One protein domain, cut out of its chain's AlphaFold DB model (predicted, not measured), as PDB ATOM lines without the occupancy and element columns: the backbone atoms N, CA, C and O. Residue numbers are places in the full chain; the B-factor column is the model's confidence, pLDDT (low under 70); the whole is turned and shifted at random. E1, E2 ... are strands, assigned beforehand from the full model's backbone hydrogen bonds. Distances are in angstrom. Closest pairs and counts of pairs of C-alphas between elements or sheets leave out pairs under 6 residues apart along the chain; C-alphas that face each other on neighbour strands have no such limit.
ATOM      1  N   VAL A  59      -3.014 -23.338 -11.921       85.12
ATOM      2  CA  VAL A  59      -2.926 -24.748 -12.292       85.12
ATOM      3  C   VAL A  59      -1.455 -25.148 -12.434       85.12
ATOM      4  O   VAL A  59      -0.721 -24.504 -13.193       85.12
ATOM      5  N   PRO A  60      -1.000 -26.207 -11.736       88.75
ATOM      6  CA  PRO A  60       0.349 -26.720 -11.906       88.75
ATOM      7  C   PRO A  60       0.476 -27.483 -13.228       88.75
ATOM      8  O   PRO A  60      -0.194 -28.496 -13.467       88.75
ATOM      9  N   VAL A  61       1.391 -27.014 -14.067       89.31
ATOM     10  CA  VAL A  61       1.714 -27.592 -15.373       89.31
ATOM     11  C   VAL A  61       3.198 -27.896 -15.475       89.31
ATOM     12  O   VAL A  61       4.030 -27.318 -14.774       89.31
ATOM     13  N   ILE A  62       3.529 -28.797 -16.389       90.75
ATOM     14  CA  ILE A  62       4.895 -29.220 -16.651       90.75
ATOM     15  C   ILE A  62       5.348 -28.602 -17.962       90.75
ATOM     16  O   ILE A  62       4.702 -28.775 -18.999       90.75
ATOM     17  N   VAL A  63       6.474 -27.902 -17.910       91.62
ATOM     18  CA  VAL A  63       7.119 -27.274 -19.064       91.62
ATOM     19  C   VAL A  63       8.554 -27.766 -19.182       91.62
ATOM     20  O   VAL A  63       9.140 -28.284 -18.228       91.62
ATOM     21  N   LYS A  64       9.147 -27.604 -20.364       91.62
ATOM     22  CA  LYS A  64      10.571 -27.879 -20.548       91.62
ATOM     23  C   LYS A  64      11.400 -26.768 -19.906       91.62
ATOM     24  O   LYS A  64      11.186 -25.588 -20.173       91.62
ATOM     25  N   LYS A  65      12.378 -27.144 -19.089       90.25
ATOM     26  CA  LYS A  65      13.236 -26.201 -18.374       90.25
ATOM     27  C   LYS A  65      14.026 -25.335 -19.357       90.25
ATOM     28  O   LYS A  65      14.704 -25.854 -20.246       90.25
ATOM     29  N   GLY A  66      13.950 -24.019 -19.181       85.00
ATOM     30  CA  GLY A  66      14.612 -23.046 -20.059       85.00
ATOM     31  C   GLY A  66      13.913 -22.799 -21.403       85.00
ATOM     32  O   GLY A  66      14.469 -22.091 -22.239       85.00
ATOM     33  N   ASP A  67      12.716 -23.353 -21.623       87.12
ATOM     34  CA  ASP A  67      11.860 -22.958 -22.742       87.12
ATOM     35  C   ASP A  67      11.189 -21.610 -22.442       87.12
ATOM     36  O   ASP A  67      10.264 -21.516 -21.635       87.12
ATOM     37  N   GLU A  68      11.647 -20.552 -23.113       82.12
ATOM     38  CA  GLU A  68      11.080 -19.205 -22.970       82.12
ATOM     39  C   GLU A  68       9.611 -19.133 -23.409       82.12
ATOM     40  O   GLU A  68       8.865 -18.300 -22.893       82.12
ATOM     41  N   SER A  69       9.180 -20.020 -24.318       81.62
ATOM     42  CA  SER A  69       7.782 -20.097 -24.753       81.62
ATOM     43  C   SER A  69       6.866 -20.742 -23.709       81.62
ATOM     44  O   SER A  69       5.650 -20.598 -23.809       81.62
ATOM     45  N   LYS A  70       7.447 -21.411 -22.697       82.19
ATOM     46  CA  LYS A  70       6.742 -22.144 -21.635       82.19
ATOM     47  C   LYS A  70       5.665 -23.075 -22.191       82.19
ATOM     48  O   LYS A  70       4.552 -23.128 -21.668       82.19
ATOM     49  N   THR A  71       5.994 -23.805 -23.254       86.56
ATOM     50  CA  THR A  71       5.050 -24.742 -23.860       86.56
ATOM     51  C   THR A  71       4.681 -25.817 -22.837       86.56
ATOM     52  O   THR A  71       5.551 -26.518 -22.313       86.56
ATOM     53  N   VAL A  72       3.385 -25.945 -22.545       87.62
ATOM     54  CA  VAL A  72       2.865 -26.956 -21.620       87.62
ATOM     55  C   VAL A  72       2.954 -28.328 -22.271       87.62
ATOM     56  O   VAL A  72       2.374 -28.569 -23.327       87.62
ATOM     57  N   ILE A  73       3.687 -29.225 -21.619       87.75
ATOM     58  CA  ILE A  73       3.903 -30.604 -22.061       87.75
ATOM     59  C   ILE A  73       2.852 -31.533 -21.452       87.75
ATOM     60  O   ILE A  73       2.367 -32.437 -22.125       87.75
ATOM     61  N   ALA A  74       2.495 -31.306 -20.187       85.75
ATOM     62  CA  ALA A  74       1.476 -32.072 -19.478       85.75
ATOM     63  C   ALA A  74       0.918 -31.278 -18.289       85.75
ATOM     64  O   ALA A  74       1.601 -30.427 -17.714       85.75
ATOM     65  N   MET A  75      -0.303 -31.603 -17.870       84.31
ATOM     66  CA  MET A  75      -0.843 -31.144 -16.588       84.31
ATOM     67  C   MET A  75      -0.371 -32.059 -15.464       84.31
ATOM     68  O   MET A  75      -0.348 -33.281 -15.620       84.31
ATOM     69  N   ARG A  76      -0.038 -31.494 -14.296       81.19
ATOM     70  CA  ARG A  76       0.484 -32.275 -13.159       81.19
ATOM     71  C   ARG A  76      -0.440 -33.429 -12.751       81.19
ATOM     72  O   ARG A  76       0.049 -34.497 -12.394       81.19
ATOM     73  N   TYR A  77      -1.753 -33.205 -12.785       75.06
ATOM     74  CA  TYR A  77      -2.759 -34.151 -12.294       75.06
ATOM     75  C   TYR A  77      -3.500 -34.914 -13.395       75.06
ATOM     76  O   TYR A  77      -4.437 -35.647 -13.085       75.06
ATOM     77  N   ASP A  78      -3.083 -34.787 -14.656       73.69
ATOM     78  CA  ASP A  78      -3.650 -35.609 -15.722       73.69
ATOM     79  C   ASP A  78      -3.296 -37.087 -15.484       73.69
ATOM     80  O   ASP A  78      -2.137 -37.456 -15.282       73.69
ATOM     81  N   GLY A  79      -4.311 -37.952 -15.488       63.66
ATOM     82  CA  GLY A  79      -4.153 -39.391 -15.291       63.66
ATOM     83  C   GLY A  79      -3.360 -40.091 -16.400       63.66
ATOM     84  O   GLY A  79      -2.910 -41.217 -16.177       63.66
ATOM     85  N   GLN A  80      -3.188 -39.437 -17.554       65.25
ATOM     86  CA  GLN A  80      -2.363 -39.880 -18.684       65.25
ATOM     87  C   GLN A  80      -0.979 -39.216 -18.718       65.25
ATOM     88  O   GLN A  80      -0.244 -39.371 -19.686       65.25
ATOM     89  N   ASN A  81      -0.605 -38.485 -17.669       75.31
ATOM     90  CA  ASN A  81       0.694 -37.840 -17.588       75.31
ATOM     91  C   ASN A  81       1.838 -38.881 -17.579       75.31
ATOM     92  O   ASN A  81       1.973 -39.663 -16.634       75.31
ATOM     93  N   ASP A  82       2.694 -38.838 -18.606       76.56
ATOM     94  CA  ASP A  82       3.840 -39.741 -18.809       76.56
ATOM     95  C   ASP A  82       4.894 -39.692 -17.682       76.56
ATOM     96  O   ASP A  82       5.713 -40.601 -17.541       76.56
ATOM     97  N   PHE A  83       4.869 -38.655 -16.840       81.44
ATOM     98  CA  PHE A  83       5.728 -38.525 -15.658       81.44
ATOM     99  C   PHE A  83       5.186 -39.285 -14.435       81.44
ATOM    100  O   PHE A  83       5.804 -39.281 -13.365       81.44
ATOM    101  N   ILE A  84       4.034 -39.954 -14.564       75.31
ATOM    102  CA  ILE A  84       3.481 -40.854 -13.552       75.31
ATOM    103  C   ILE A  84       3.962 -42.277 -13.832       75.31
ATOM    104  O   ILE A  84       3.444 -42.994 -14.687       75.31
ATOM    105  N   ILE A  85       4.929 -42.736 -13.045       72.69
ATOM    106  CA  ILE A  85       5.495 -44.076 -13.179       72.69
ATOM    107  C   ILE A  85       4.746 -45.029 -12.247       72.69
ATOM    108  O   ILE A  85       4.670 -44.816 -11.032       72.69
ATOM    109  N   SER A  86       4.215 -46.117 -12.809       66.12
ATOM    110  CA  SER A  86       3.672 -47.217 -12.010       66.12
ATOM    111  C   SER A  86       4.808 -48.057 -11.420       66.12
ATOM    112  O   SER A  86       5.666 -48.577 -12.131       66.12
ATOM    113  N   CYS A  87       4.827 -48.189 -10.098       63.41
ATOM    114  CA  CYS A  87       5.763 -49.028  -9.367       63.41
ATOM    115  C   CYS A  87       4.976 -50.143  -8.679       63.41
ATOM    116  O   CYS A  87       4.090 -49.888  -7.863       63.41
ATOM    117  N   LYS A  88       5.295 -51.403  -8.990       51.00
ATOM    118  CA  LYS A  88       4.678 -52.544  -8.308       51.00
ATOM    119  C   LYS A  88       5.234 -52.645  -6.886       51.00
ATOM    120  O   LYS A  88       6.427 -52.884  -6.711       51.00
ATOM    121  N   GLN A  89       4.371 -52.505  -5.883       49.50
ATOM    122  CA  GLN A  89       4.697 -52.804  -4.488       49.50
ATOM    123  C   GLN A  89       3.672 -53.802  -3.941       49.50
ATOM    124  O   GLN A  89       2.491 -53.495  -3.791       49.50
ATOM    125  N   GLY A  90       4.122 -55.032  -3.673       60.03
ATOM    126  CA  GLY A  90       3.246 -56.109  -3.205       60.03
ATOM    127  C   GLY A  90       2.131 -56.450  -4.205       60.03
ATOM    128  O   GLY A  90       2.393 -56.658  -5.394       60.03
ATOM    129  N   SER A  91       0.890 -56.532  -3.714       46.53
ATOM    130  CA  SER A  91      -0.326 -56.780  -4.508       46.53
ATOM    131  C   SER A  91      -0.950 -55.512  -5.112       46.53
ATOM    132  O   SER A  91      -1.990 -55.615  -5.759       46.53
ATOM    133  N   GLY A  92      -0.344 -54.335  -4.916       43.88
ATOM    134  CA  GLY A  92      -0.829 -53.050  -5.425       43.88
ATOM    135  C   GLY A  92       0.112 -52.392  -6.439       43.88
ATOM    136  O   GLY A  92       1.276 -52.774  -6.599       43.88
ATOM    137  N   PHE A  93      -0.407 -51.370  -7.118       57.84
ATOM    138  CA  PHE A  93       0.371 -50.451  -7.945       57.84
ATOM    139  C   PHE A  93       0.420 -49.101  -7.238       57.84
ATOM    140  O   PHE A  93      -0.624 -48.492  -7.016       57.84
ATOM    141  N   ASP A  94       1.618 -48.641  -6.895       64.38
ATOM    142  CA  ASP A  94       1.822 -47.267  -6.450       64.38
ATOM    143  C   ASP A  94       2.151 -46.406  -7.676       64.38
ATOM    144  O   ASP A  94       2.919 -46.821  -8.549       64.38
ATOM    145  N   ARG A  95       1.542 -45.225  -7.776       70.50
ATOM    146  CA  ARG A  95       1.796 -44.275  -8.867       70.50
ATOM    147  C   ARG A  95       2.664 -43.159  -8.313       70.50
ATOM    148  O   ARG A  95       2.220 -42.397  -7.459       70.50
ATOM    149  N   LYS A  96       3.901 -43.053  -8.797       77.19
ATOM    150  CA  LYS A  96       4.826 -41.998  -8.375       77.19
ATOM    151  C   LYS A  96       5.020 -40.993  -9.488       77.19
ATOM    152  O   LYS A  96       5.405 -41.355 -10.593       77.19
ATOM    153  N   PHE A  97       4.794 -39.731  -9.152       82.50
ATOM    154  CA  PHE A  97       5.196 -38.621  -9.995       82.50
ATOM    155  C   PHE A  97       6.713 -38.453  -9.905       82.50
ATOM    156  O   PHE A  97       7.248 -38.211  -8.818       82.50
ATOM    157  N   VAL A  98       7.398 -38.610 -11.032       85.62
ATOM    158  CA  VAL A  98       8.842 -38.411 -11.151       85.62
ATOM    159  C   VAL A  98       9.072 -37.445 -12.298       85.62
ATOM    160  O   VAL A  98       8.901 -37.806 -13.456       85.62
ATOM    161  N   LEU A  99       9.459 -36.218 -11.956       87.06
ATOM    162  CA  LEU A  99       9.762 -35.180 -12.931       87.06
ATOM    163  C   LEU A  99      11.253 -35.247 -13.311       87.06
ATOM    164  O   LEU A  99      12.091 -35.071 -12.420       87.06
ATOM    165  N   PRO A 100      11.607 -35.516 -14.581       89.56
ATOM    166  CA  PRO A 100      12.994 -35.483 -15.041       89.56
ATOM    167  C   PRO A 100      13.615 -34.081 -14.926       89.56
ATOM    168  O   PRO A 100      12.903 -33.079 -14.952       89.56
ATOM    169  N   GLU A 101      14.945 -33.999 -14.817       90.75
ATOM    170  CA  GLU A 101      15.668 -32.735 -14.577       90.75
ATOM    171  C   GLU A 101      15.503 -31.696 -15.699       90.75
ATOM    172  O   GLU A 101      15.663 -30.493 -15.464       90.75
ATOM    173  N   GLU A 102      15.205 -32.149 -16.919       92.06
ATOM    174  CA  GLU A 102      14.967 -31.307 -18.090       92.06
ATOM    175  C   GLU A 102      13.585 -30.639 -18.110       92.06
ATOM    176  O   GLU A 102      13.334 -29.795 -18.974       92.06
ATOM    177  N   TYR A 103      12.703 -30.985 -17.172       92.56
ATOM    178  CA  TYR A 103      11.392 -30.372 -17.009       92.56
ATOM    179  C   TYR A 103      11.302 -29.634 -15.675       92.56
ATOM    180  O   TYR A 103      12.007 -29.929 -14.710       92.56
ATOM    181  N   GLU A 104      10.415 -28.654 -15.621       92.62
ATOM    182  CA  GLU A 104      10.075 -27.958 -14.389       92.62
ATOM    183  C   GLU A 104       8.563 -27.803 -14.267       92.62
ATOM    184  O   GLU A 104       7.832 -27.778 -15.259       92.62
ATOM    185  N   GLU A 105       8.098 -27.731 -13.025       92.19
ATOM    186  CA  GLU A 105       6.708 -27.436 -12.726       92.19
ATOM    187  C   GLU A 105       6.549 -25.944 -12.482       92.19
ATOM    188  O   GLU A 105       7.251 -25.355 -11.656       92.19
ATOM    189  N   ILE A 106       5.590 -25.351 -13.179       91.62
ATOM    190  CA  ILE A 106       5.196 -23.963 -12.981       91.62
ATOM    191  C   ILE A 106       3.694 -23.896 -12.746       91.62
ATOM    192  O   ILE A 106       2.940 -24.761 -13.181       91.62
ATOM    193  N   ASN A 107       3.257 -22.835 -12.080       91.25
ATOM    194  CA  ASN A 107       1.843 -22.523 -11.964       91.25
ATOM    195  C   ASN A 107       1.478 -21.481 -13.016       91.25
ATOM    196  O   ASN A 107       2.124 -20.431 -13.092       91.25
ATOM    197  N   ILE A 108       0.436 -21.760 -13.790       89.31
ATOM    198  CA  ILE A 108      -0.114 -20.839 -14.786       89.31
ATOM    199  C   ILE A 108      -1.584 -20.570 -14.488       89.31
ATOM    200  O   ILE A 108      -2.237 -21.360 -13.805       89.31
TER     201      ILE A 108
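What this domain is: This is residues 59 to 108 of the 347 residues of an uncharacterized protein of Chloroflexi bacterium (UniProt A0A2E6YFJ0). Two small antiparallel pieces lie at opposite ends of a long, narrow model: a three-stranded sheet of E1, E2 and E5, and a two-stranded hairpin of E3 and E4 that reaches away from it as an arm and makes much of the length. The first and last printed strands, E1 and E5, run side by side in the sheet, and the chain goes out to the arm and comes back between them. The printed part has 50 residues, with no named helix and five named strands, in the order E1, E2, E3, E4, E5; the class is all strand. The larger sheet has the order E2, E1, E5. The whole is loose, with a radius of gyration of the C-alphas of 12.6 A, and spans 43 by 20 by 13 A.

How they stand to each other: E1, residues 59 to 64, is the inner strand of the three-stranded sheet. It forms a hairpin with E2, residues 72 to 75, an edge strand antiparallel to it at 141 degrees between directions. The C-alphas of Met 75 and Val 61 face each other at 4.5 A, and N 73 and O 62 are within hydrogen-bond range at 2.8 A. E3, residues 84 to 89, and E4, residues 92 to 97, form a second hairpin, antiparallel at 147 degrees. N 87 and O 94 are 2.8 A apart, and N 94 and O 87 are 2.9 A apart, both within hydrogen-bond range. E5, residues 103 to 108, is the other edge strand, antiparallel to E1 at 145 degrees. N 59 and O 108 are within hydrogen-bond range at 2.8 A, as are N 106 and O 61 at 3.0 A. E3 and E4 are each apart from E1, E2 and E5. The three-stranded sheet is only just strongly twisted, with C-alphas up to 4.1 A off its best plane.

Where its parts are: E1 begins at C-alpha 59, (-2.926, -24.748, -12.292), and is 16.1 A long from first to last C-alpha. E2 measures 7.5 A and E3 15.0 A. E4 begins at C-alpha 92, (-0.829, -53.050, -5.425), and is 16.3 A long. E5, 15.1 A long, ends at C-alpha 108, (-0.114, -20.839, -14.786).

The domain as a whole: The C-alphas of Glu 68 and Ser 91 are the two farthest apart, at 43.4 A, while those of Val 59 and Ile 108 are 5.4 A apart. The printed part has no cut. The links E3 to E4 and E4 to E5 are tight, E1 to E2 and E2 to E3 are short, and there is no long link. The mean pLDDT of the printed part is 78.9; residues 79 to 80 and 86 to 94 are under 70.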